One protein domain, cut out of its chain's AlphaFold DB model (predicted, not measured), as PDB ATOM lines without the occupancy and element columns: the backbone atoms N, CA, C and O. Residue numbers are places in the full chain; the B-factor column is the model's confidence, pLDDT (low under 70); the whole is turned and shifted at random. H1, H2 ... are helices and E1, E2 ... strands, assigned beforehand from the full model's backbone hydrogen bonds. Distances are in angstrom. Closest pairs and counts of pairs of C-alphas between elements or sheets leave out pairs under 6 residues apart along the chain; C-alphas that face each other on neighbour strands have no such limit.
ATOM      1  N   ASP A   2     -20.970   2.144 -11.778       66.38
ATOM      2  CA  ASP A   2     -22.416   2.220 -11.501       66.38
ATOM      3  C   ASP A   2     -23.252   1.212 -12.305       66.38
ATOM      4  O   ASP A   2     -24.098   0.535 -11.738       66.38
ATOM      5  N   GLU A   3     -22.945   0.990 -13.589       75.62
ATOM      6  CA  GLU A   3     -23.615  -0.047 -14.399       75.62
ATOM      7  C   GLU A   3     -23.435  -1.472 -13.847       75.62
ATOM      8  O   GLU A   3     -24.327  -2.307 -13.970       75.62
ATOM      9  N   CYS A   4     -22.294  -1.759 -13.211       77.50
ATOM     10  CA  CYS A   4     -22.009  -3.070 -12.627       77.50
ATOM     11  C   CYS A   4     -22.816  -3.298 -11.340       77.50
ATOM     12  O   CYS A   4     -23.323  -4.396 -11.119       77.50
ATOM     13  N   LEU A   5     -22.991  -2.253 -10.526       75.56
ATOM     14  CA  LEU A   5     -23.823  -2.297  -9.320       75.56
ATOM     15  C   LEU A   5     -25.320  -2.331  -9.672       75.56
ATOM     16  O   LEU A   5     -26.076  -3.112  -9.092       75.56
ATOM     17  N   LEU A   6     -25.734  -1.567 -10.688       78.12
ATOM     18  CA  LEU A   6     -27.100  -1.570 -11.222       78.12
ATOM     19  C   LEU A   6     -27.481  -2.919 -11.846       78.12
ATOM     20  O   LEU A   6     -28.612  -3.367 -11.664       78.12
ATOM     21  N   ARG A   7     -26.547  -3.608 -12.523       79.00
ATOM     22  CA  ARG A   7     -26.772  -4.953 -13.091       79.00
ATOM     23  C   ARG A   7     -27.238  -5.968 -12.048       79.00
ATOM     24  O   ARG A   7     -27.984  -6.883 -12.385       79.00
ATOM     25  N   TRP A   8     -26.812  -5.798 -10.800       74.25
ATOM     26  CA  TRP A   8     -27.187  -6.663  -9.684       74.25
ATOM     27  C   TRP A   8     -28.214  -6.020  -8.745       74.25
ATOM     28  O   TRP A   8     -28.454  -6.557  -7.668       74.25
ATOM     29  N   ASN A   9     -28.831  -4.902  -9.159       70.75
ATOM     30  CA  ASN A   9     -29.803  -4.128  -8.381       70.75
ATOM     31  C   ASN A   9     -29.326  -3.878  -6.938       70.75
ATOM     32  O   ASN A   9     -30.059  -4.081  -5.970       70.75
ATOM     33  N   TYR A  10     -28.045  -3.525  -6.806       68.19
ATOM     34  CA  TYR A  10     -27.349  -3.482  -5.530       68.19
ATOM     35  C   TYR A  10     -27.481  -2.092  -4.902       68.19
ATOM     36  O   TYR A  10     -26.762  -1.170  -5.285       68.19
ATOM     37  N   THR A  11     -28.422  -1.931  -3.968       61.38
ATOM     38  CA  THR A  11     -28.713  -0.634  -3.329       61.38
ATOM     39  C   THR A  11     -28.155  -0.490  -1.911       61.38
ATOM     40  O   THR A  11     -28.028   0.640  -1.463       61.38
ATOM     41  N   ASP A  12     -27.761  -1.582  -1.236       58.50
ATOM     42  CA  ASP A  12     -27.191  -1.542   0.124       58.50
ATOM     43  C   ASP A  12     -26.128  -2.627   0.367       58.50
ATOM     44  O   ASP A  12     -26.405  -3.826   0.279       58.50
ATOM     45  N   ILE A  13     -24.918  -2.199   0.750       58.97
ATOM     46  CA  ILE A  13     -23.783  -3.070   1.115       58.97
ATOM     47  C   ILE A  13     -24.064  -3.868   2.408       58.97
ATOM     48  O   ILE A  13     -23.531  -4.964   2.587       58.97
ATOM     49  N   GLU A  14     -24.935  -3.364   3.287       57.34
ATOM     50  CA  GLU A  14     -25.191  -3.938   4.619       57.34
ATOM     51  C   GLU A  14     -26.031  -5.227   4.607       57.34
ATOM     52  O   GLU A  14     -25.883  -6.067   5.493       57.34
ATOM     53  N   SER A  15     -26.863  -5.451   3.585       56.22
ATOM     54  CA  SER A  15     -27.782  -6.606   3.537       56.22
ATOM     55  C   SER A  15     -27.106  -7.958   3.229       56.22
ATOM     56  O   SER A  15     -27.722  -9.016   3.387       56.22
ATOM     57  N   HIS A  16     -25.826  -7.955   2.825       55.94
ATOM     58  CA  HIS A  16     -25.113  -9.146   2.338       55.94
ATOM     59  C   HIS A  16     -23.870  -9.566   3.134       55.94
ATOM     60  O   HIS A  16     -23.446 -10.712   2.971       55.94
ATOM     61  N   ILE A  17     -23.388  -8.751   4.084       58.66
ATOM     62  CA  ILE A  17     -22.526  -9.248   5.183       58.66
ATOM     63  C   ILE A  17     -23.262 -10.366   5.949       58.66
ATOM     64  O   ILE A  17     -22.654 -11.304   6.444       58.66
ATOM     65  N   ILE A  18     -24.597 -10.316   5.947       58.84
ATOM     66  CA  ILE A  18     -25.500 -11.285   6.578       58.84
ATOM     67  C   ILE A  18     -25.520 -12.651   5.847       58.84
ATOM     68  O   ILE A  18     -25.962 -13.639   6.421       58.84
ATOM     69  N   ASN A  19     -25.040 -12.737   4.598       71.81
ATOM     70  CA  ASN A  19     -25.131 -13.942   3.756       71.81
ATOM     71  C   ASN A  19     -23.764 -14.504   3.313       71.81
ATOM     72  O   ASN A  19     -23.723 -15.253   2.336       71.81
ATOM     73  N   ASP A  20     -22.665 -14.131   3.980       83.56
ATOM     74  CA  ASP A  20     -21.304 -14.628   3.707       83.56
ATOM     75  C   ASP A  20     -20.862 -14.496   2.230       83.56
ATOM     76  O   ASP A  20     -20.220 -15.390   1.673       83.56
ATOM     77  N   LYS A  21     -21.217 -13.386   1.561       85.81
ATOM     78  CA  LYS A  21     -20.870 -13.119   0.148       85.81
ATOM     79  C   LYS A  21     -19.997 -11.876  -0.019       85.81
ATOM     80  O   LYS A  21     -20.251 -10.853   0.610       85.81
ATOM     81  N   CYS A  22     -19.028 -11.928  -0.934       87.19
ATOM     82  CA  CYS A  22     -18.305 -10.742  -1.392       87.19
ATOM     83  C   CYS A  22     -19.225  -9.799  -2.196       87.19
ATOM     84  O   CYS A  22     -20.027 -10.276  -3.007       87.19
ATOM     85  N   PRO A  23     -19.085  -8.469  -2.031       85.81
ATOM     86  CA  PRO A  23     -19.873  -7.488  -2.775       85.81
ATOM     87  C   PRO A  23     -19.483  -7.469  -4.263       85.81
ATOM     88  O   PRO A  23     -18.315  -7.703  -4.583       85.81
ATOM     89  N   PRO A  24     -20.408  -7.159  -5.189       86.50
ATOM     90  CA  PRO A  24     -20.075  -7.007  -6.603       86.50
ATOM     91  C   PRO A  24     -19.041  -5.892  -6.799       86.50
ATOM     92  O   PRO A  24     -19.118  -4.833  -6.176       86.50
ATOM     93  N   ASN A  25     -18.059  -6.129  -7.668       86.75
ATOM     94  CA  ASN A  25     -16.949  -5.201  -7.877       86.75
ATOM     95  C   ASN A  25     -16.610  -5.083  -9.365       86.75
ATOM     96  O   ASN A  25     -16.630  -6.072 -10.093       86.75
ATOM     97  N   PHE A  26     -16.250  -3.882  -9.806       87.25
ATOM     98  CA  PHE A  26     -15.729  -3.634 -11.142       87.25
ATOM     99  C   PHE A  26     -14.232  -3.338 -11.065       87.25
ATOM    100  O   PHE A  26     -13.822  -2.374 -10.422       87.25
ATOM    101  N   ASP A  27     -13.417  -4.149 -11.735       86.06
ATOM    102  CA  ASP A  27     -11.951  -4.037 -11.705       86.06
ATOM    103  C   ASP A  27     -11.353  -3.199 -12.850       86.06
ATOM    104  O   ASP A  27     -10.135  -3.083 -12.945       86.06
ATOM    105  N   GLY A  28     -12.191  -2.614 -13.711       83.56
ATOM    106  CA  GLY A  28     -11.761  -1.891 -14.912       83.56
ATOM    107  C   GLY A  28     -11.952  -2.674 -16.210       83.56
ATOM    108  O   GLY A  28     -11.992  -2.053 -17.270       83.56
ATOM    109  N   PHE A  29     -12.135  -3.996 -16.133       83.56
ATOM    110  CA  PHE A  29     -12.302  -4.866 -17.298       83.56
ATOM    111  C   PHE A  29     -13.575  -5.710 -17.207       83.56
ATOM    112  O   PHE A  29     -14.379  -5.708 -18.135       83.56
ATOM    113  N   ASN A  30     -13.799  -6.377 -16.076       86.44
ATOM    114  CA  ASN A  30     -14.960  -7.220 -15.829       86.44
ATOM    115  C   ASN A  30     -15.759  -6.769 -14.605       86.44
ATOM    116  O   ASN A  30     -15.242  -6.247 -13.613       86.44
ATOM    117  N   CYS A  31     -17.065  -7.016 -14.678       88.31
ATOM    118  CA  CYS A  31     -17.974  -6.885 -13.550       88.31
ATOM    119  C   CYS A  31     -18.076  -8.232 -12.828       88.31
ATOM    120  O   CYS A  31     -18.592  -9.202 -13.386       88.31
ATOM    121  N   TRP A  32     -17.581  -8.287 -11.594       88.62
ATOM    122  CA  TRP A  32     -17.520  -9.506 -10.796       88.62
ATOM    123  C   TRP A  32     -18.837  -9.724 -10.039       88.62
ATOM    124  O   TRP A  32     -19.277  -8.814  -9.327       88.62
ATOM    125  N   PRO A  33     -19.483 -10.896 -10.189       88.62
ATOM    126  CA  PRO A  33     -20.730 -11.197  -9.499       88.62
ATOM    127  C   PRO A  33     -20.495 -11.447  -8.000       88.62
ATOM    128  O   PRO A  33     -19.392 -11.837  -7.606       88.62
ATOM    129  N   PRO A  34     -21.526 -11.278  -7.156       86.62
ATOM    130  CA  PRO A  34     -21.434 -11.637  -5.746       86.62
ATOM    131  C   PRO A  34     -21.281 -13.157  -5.585       86.62
ATOM    132  O   PRO A  34     -22.090 -13.929  -6.103       86.62
ATOM    133  N   ILE A  35     -20.262 -13.589  -4.839       89.00
ATOM    134  CA  ILE A  35     -19.959 -15.005  -4.580       89.00
ATOM    135  C   ILE A  35     -19.649 -15.237  -3.096       89.00
ATOM    136  O   ILE A  35     -19.329 -14.290  -2.385       89.00
ATOM    137  N   LEU A  36     -19.781 -16.477  -2.619       88.75
ATOM    138  CA  LEU A  36     -19.490 -16.869  -1.238       88.75
ATOM    139  C   LEU A  36     -18.026 -16.607  -0.857       88.75
ATOM    140  O   LEU A  36     -17.120 -16.740  -1.685       88.75
ATOM    141  N   ILE A  37     -17.782 -16.290   0.412       90.56
ATOM    142  CA  ILE A  37     -16.423 -16.207   0.956       90.56
ATOM    143  C   ILE A  37     -15.670 -17.530   0.786       90.56
ATOM    144  O   ILE A  37     -16.261 -18.610   0.793       90.56
ATOM    145  N   ASN A  38     -14.350 -17.442   0.640       91.31
ATOM    146  CA  ASN A  38     -13.457 -18.577   0.397       91.31
ATOM    147  C   ASN A  38     -13.748 -19.365  -0.891       91.31
ATOM    148  O   ASN A  38     -13.433 -20.552  -0.986       91.31
ATOM    149  N   THR A  39     -14.337 -18.714  -1.894       91.69
ATOM    150  CA  THR A  39     -14.553 -19.307  -3.218       91.69
ATOM    151  C   THR A  39     -13.958 -18.432  -4.316       91.69
ATOM    152  O   THR A  39     -13.764 -17.224  -4.150       91.69
ATOM    153  N   SER A  40     -13.633 -19.055  -5.448       92.50
ATOM    154  CA  SER A  40     -13.213 -18.366  -6.663       92.50
ATOM    155  C   SER A  40     -14.317 -18.394  -7.712       92.50
ATOM    156  O   SER A  40     -15.127 -19.319  -7.777       92.50
ATOM    157  N   VAL A  41     -14.333 -17.365  -8.553       91.38
ATOM    158  CA  VAL A  41     -15.214 -17.270  -9.715       91.38
ATOM    159  C   VAL A  41     -14.371 -17.100 -10.969       91.38
ATOM    160  O   VAL A  41     -13.394 -16.347 -10.967       91.38
ATOM    161  N   SER A  42     -14.763 -17.794 -12.032       91.06
ATOM    162  CA  SER A  42     -14.128 -17.722 -13.344       91.06
ATOM    163  C   SER A  42     -15.109 -17.121 -14.348       91.06
ATOM    164  O   SER A  42     -16.256 -17.560 -14.441       91.06
ATOM    165  N   LEU A  43     -14.674 -16.096 -15.075       88.44
ATOM    166  CA  LEU A  43     -15.445 -15.423 -16.120       88.44
ATOM    167  C   LEU A  43     -14.718 -15.548 -17.465       88.44
ATOM    168  O   LEU A  43     -13.497 -15.688 -17.475       88.44
ATOM    169  N   PRO A  44     -15.423 -15.480 -18.605       84.00
ATOM    170  CA  PRO A  44     -14.759 -15.404 -19.903       84.00
ATOM    171  C   PRO A  44     -13.941 -14.109 -20.026       84.00
ATOM    172  O   PRO A  44     -14.274 -13.085 -19.419       84.00
ATOM    173  N   CYS A  45     -12.867 -14.141 -20.820       81.31
ATOM    174  CA  CYS A  45     -12.096 -12.935 -21.124       81.31
ATOM    175  C   CYS A  45     -12.994 -11.857 -21.785       81.31
ATOM    176  O   CYS A  45     -13.862 -12.196 -22.596       81.31
ATOM    177  N   PRO A  46     -12.795 -10.557 -21.480       78.75
ATOM    178  CA  PRO A  46     -13.579  -9.482 -22.085       78.75
ATOM    179  C   PRO A  46     -13.434  -9.442 -23.616       78.75
ATOM    180  O   PRO A  46     -12.337  -9.693 -24.124       78.75
ATOM    181  N   PRO A  47     -14.487  -9.048 -24.358       67.19
ATOM    182  CA  PRO A  47     -14.476  -9.022 -25.821       67.19
ATOM    183  C   PRO A  47     -13.428  -8.068 -26.407       67.19
ATOM    184  O   PRO A  47     -12.926  -8.330 -27.493       67.19
ATOM    185  N   ASP A  48     -13.030  -7.021 -25.677       63.22
ATOM    186  CA  ASP A  48     -11.966  -6.096 -26.095       63.22
ATOM    187  C   ASP A  48     -10.571  -6.749 -26.135       63.22
ATOM    188  O   ASP A  48      -9.670  -6.256 -26.814       63.22
ATOM    189  N   PHE A  49     -10.388  -7.868 -25.424       62.00
ATOM    190  CA  PHE A  49      -9.164  -8.676 -25.455       62.00
ATOM    191  C   PHE A  49      -9.273  -9.893 -26.381       62.00
ATOM    192  O   PHE A  49      -8.262 -10.547 -26.642       62.00
ATOM    193  N   LEU A  50     -10.469 -10.197 -26.895       59.16
ATOM    194  CA  LEU A  50     -10.693 -11.293 -27.831       59.16
ATOM    195  C   LEU A  50     -10.449 -10.810 -29.266       59.16
ATOM    196  O   LEU A  50     -11.042  -9.843 -29.743       59.16
ATOM    197  N   ILE A  51      -9.551 -11.496 -29.971       57.94
ATOM    198  CA  ILE A  51      -9.208 -11.191 -31.360       57.94
ATOM    199  C   ILE A  51     -10.367 -11.654 -32.250       57.94
ATOM    200  O   ILE A  51     -10.564 -12.849 -32.449       57.94
ATOM    201  N   ILE A  52     -11.125 -10.715 -32.816       52.19
ATOM    202  CA  ILE A  52     -12.054 -11.003 -33.915       52.19
ATOM    203  C   ILE A  52     -11.248 -11.000 -35.217       52.19
ATOM    204  O   ILE A  52     -11.176  -9.980 -35.898       52.19
ATOM    205  N   GLU A  53     -10.642 -12.130 -35.583       43.19
ATOM    206  CA  GLU A  53     -10.284 -12.380 -36.981       43.19
ATOM    207  C   GLU A  53     -10.341 -13.886 -37.293       43.19
ATOM    208  O   GLU A  53      -9.496 -14.660 -36.861       43.19
ATOM    209  N   ASN A  54     -11.368 -14.265 -38.064       41.53
ATOM    210  CA  ASN A  54     -11.584 -15.557 -38.729       41.53
ATOM    211  C   ASN A  54     -11.705 -16.810 -37.831       41.53
ATOM    212  O   ASN A  54     -10.759 -17.571 -37.672       41.53
ATOM    213  N   ASP A  55     -12.929 -17.065 -37.357       43.88
ATOM    214  CA  ASP A  55     -13.510 -18.409 -37.143       43.88
ATOM    215  C   ASP A  55     -12.708 -19.426 -36.299       43.88
ATOM    216  O   ASP A  55     -12.820 -20.635 -36.483       43.88
ATOM    217  N   VAL A  56     -11.927 -18.951 -35.326       48.09
ATOM    218  CA  VAL A  56     -11.421 -19.781 -34.225       48.09
ATOM    219  C   VAL A  56     -11.760 -19.080 -32.922       48.09
ATOM    220  O   VAL A  56     -11.031 -18.234 -32.410       48.09
ATOM    221  N   THR A  57     -12.926 -19.426 -32.395       47.47
ATOM    222  CA  THR A  57     -13.286 -19.161 -31.008       47.47
ATOM    223  C   THR A  57     -12.325 -19.937 -30.107       47.47
ATOM    224  O   THR A  57     -12.495 -21.134 -29.893       47.47
ATOM    225  N   PHE A  58     -11.296 -19.282 -29.562       49.66
ATOM    226  CA  PHE A  58     -10.615 -19.830 -28.386       49.66
ATOM    227  C   PHE A  58     -11.513 -19.557 -27.175       49.66
ATOM    228  O   PHE A  58     -11.370 -18.559 -26.473       49.66
ATOM    229  N   ASN A  59     -12.531 -20.404 -27.029       55.03
ATOM    230  CA  ASN A  59     -13.655 -20.230 -26.109       55.03
ATOM    231  C   ASN A  59     -13.378 -20.680 -24.665       55.03
ATOM    232  O   ASN A  59     -14.308 -20.676 -23.866       55.03
ATOM    233  N   ASP A  60     -12.138 -21.016 -24.303       59.69
ATOM    234  CA  ASP A  60     -11.859 -21.646 -23.004       59.69
ATOM    235  C   ASP A  60     -10.955 -20.821 -22.074       59.69
ATOM    236  O   ASP A  60     -10.766 -21.199 -20.918       59.69
ATOM    237  N   SER A  61     -10.413 -19.677 -22.518       73.69
ATOM    238  CA  SER A  61      -9.604 -18.827 -21.634       73.69
ATOM    239  C   SER A  61     -10.505 -18.068 -20.658       73.69
ATOM    240  O   SER A  61     -11.312 -17.218 -21.063       73.69
ATOM    241  N   VAL A  62     -10.352 -18.367 -19.369       83.62
ATOM    242  CA  VAL A  62     -11.137 -17.778 -18.282       83.62
ATOM    243  C   VAL A  62     -10.258 -16.956 -17.351       83.62
ATOM    244  O   VAL A  62      -9.146 -17.336 -16.997       83.62
ATOM    245  N   VAL A  63     -10.781 -15.823 -16.897       88.44
ATOM    246  CA  VAL A  63     -10.172 -15.028 -15.835       88.44
ATOM    247  C   VAL A  63     -10.760 -15.454 -14.498       88.44
ATOM    248  O   VAL A  63     -11.972 -15.403 -14.294       88.44
ATOM    249  N   THR A  64      -9.890 -15.861 -13.577       90.50
ATOM    250  CA  THR A  64     -10.286 -16.304 -12.236       90.50
ATOM    251  C   THR A  64      -9.945 -15.249 -11.191       90.50
ATOM    252  O   THR A  64      -8.898 -14.596 -11.255       90.50
ATOM    253  N   ARG A  65     -10.841 -15.077 -10.218       91.88
ATOM    254  CA  ARG A  65     -10.651 -14.185  -9.069       91.88
ATOM    255  C   ARG A  65     -11.180 -14.835  -7.796       91.88
ATOM    256  O   ARG A  65     -12.203 -15.516  -7.833       91.88
ATOM    257  N   TYR A  66     -10.483 -14.619  -6.685       92.50
ATOM    258  CA  TYR A  66     -10.798 -15.207  -5.384       92.50
ATOM    259  C   TYR A  66     -11.411 -14.178  -4.423       92.50
ATOM    260  O   TYR A  66     -11.007 -13.010  -4.404       92.50
ATOM    261  N   CYS A  67     -12.401 -14.625  -3.648       91.69
ATOM    262  CA  CYS A  67     -13.048 -13.870  -2.579       91.69
ATOM    263  C   CYS A  67     -12.533 -14.363  -1.215       91.69
ATOM    264  O   CYS A  67     -12.743 -15.518  -0.836       91.69
ATOM    265  N   ASN A  68     -11.873 -13.480  -0.465       91.44
ATOM    266  CA  ASN A  68     -11.306 -13.791   0.846       91.44
ATOM    267  C   ASN A  68     -12.371 -13.890   1.947       91.44
ATOM    268  O   ASN A  68     -13.436 -13.278   1.863       91.44
ATOM    269  N   ALA A  69     -12.018 -14.553   3.055       89.31
ATOM    270  CA  ALA A  69     -12.816 -14.588   4.287       89.31
ATOM    271  C   ALA A  69     -13.126 -13.193   4.868       89.31
ATOM    272  O   ALA A  69     -14.121 -13.020   5.561       89.31
ATOM    273  N   ASN A  70     -12.301 -12.188   4.555       89.69
ATOM    274  CA  ASN A  70     -12.476 -10.805   5.009       89.69
ATOM    275  C   ASN A  70     -13.415  -9.985   4.102       89.69
ATOM    276  O   ASN A  70     -13.374  -8.758   4.153       89.69
ATOM    277  N   PHE A  71     -14.219 -10.631   3.248       86.12
ATOM    278  CA  PHE A  71     -15.114  -9.979   2.278       86.12
ATOM    279  C   PHE A  71     -14.388  -9.095   1.246       86.12
ATOM    280  O   PHE A  71     -14.980  -8.198   0.644       86.12
ATOM    281  N   THR A  72     -13.095  -9.344   1.026       88.06
ATOM    282  CA  THR A  72     -12.261  -8.609   0.071       88.06
ATOM    283  C   THR A  72     -11.931  -9.454  -1.149       88.06
ATOM    284  O   THR A  72     -11.816 -10.677  -1.082       88.06
ATOM    285  N   TRP A  73     -11.741  -8.779  -2.277       89.19
ATOM    286  CA  TRP A  73     -11.362  -9.415  -3.529       89.19
ATOM    287  C   TRP A  73      -9.852  -9.390  -3.746       89.19
ATOM    288  O   TRP A  73      -9.241  -8.323  -3.653       89.19
ATOM    289  N   ASP A  74      -9.287 -10.520  -4.163       92.38
ATOM    290  CA  ASP A  74      -7.904 -10.583  -4.641       92.38
ATOM    291  C   ASP A  74      -7.747  -9.999  -6.052       92.38
ATOM    292  O   ASP A  74      -8.724  -9.674  -6.738       92.38
ATOM    293  N   ALA A  75      -6.500  -9.847  -6.497       90.19
ATOM    294  CA  ALA A  75      -6.197  -9.453  -7.868       90.19
ATOM    295  C   ALA A  75      -6.670 -10.531  -8.860       90.19
ATOM    296  O   ALA A  75      -6.387 -11.716  -8.692       90.19
ATOM    297  N   ALA A  76      -7.386 -10.115  -9.905       88.25
ATOM    298  CA  ALA A  76      -7.836 -11.008 -10.968       88.25
ATOM    299  C   ALA A  76      -6.667 -11.461 -11.857       88.25
ATOM    300  O   ALA A  76      -5.794 -10.666 -12.221       88.25
ATOM    301  N   GLN A  77      -6.658 -12.740 -12.231       89.12
ATOM    302  CA  GLN A  77      -5.571 -13.355 -12.993       89.12
ATOM    303  C   GLN A  77      -5.817 -13.257 -14.506       89.12
ATOM    304  O   GLN A  77      -6.379 -14.162 -15.114       89.12
TER     305      GLN A  77
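Overview. This is residues 2 to 77 of the 263 residues of the protein "Corticotropin-releasing factor receptor 1" of Trichinella pseudospiralis (UniProt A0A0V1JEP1). With little regular structure, this is mostly loop round one two-stranded hairpin, E1 and E2, whose long link sticks out at one end with residues 51 to 57. Between the hairpin and the short helix H1 lies a looped stretch in which residues 25 to 26 pair antiparallel with 31 to 32. The printed part has 76 residues, in the order H1, H2, E1, E2; the class is mixed, with 22 residues in named elements. It is loose, radius of gyration of the C-alphas 14.4 A, and elongated, spanning 47 by 24 by 16 A.

Along the chain. E1, residues 39 to 44, is 17.1 A long, beginning at C-alpha 39 (-14.553, -19.307, -3.218). E2, residues 62 to 67, is 16.3 A long, ending at C-alpha 67 (-13.048, -13.870, -2.579). H1 is residues 2 to 7, 8.5 A; H2 is 14 to 17, 6.0 A.

Arrangement. E1 and E2 are antiparallel at 154 degrees; N 63 and O 43 are 2.8 A apart, within hydrogen-bond range. H1 is apart from E1, E2 and H2; H2 is apart from E2. H1 has every O i to N i+4 pair within hydrogen-bond range; H2 is too short for one.

Size, cuts and confidence. The C-alphas farthest apart, of Ile 18 and Asn 54, are 47.6 A apart. The printed part has no cut. The links H2 to E1 and E1 to E2 are long. The model's pLDDT is under 70 at residues 2, 10 to 18 and 47 to 60.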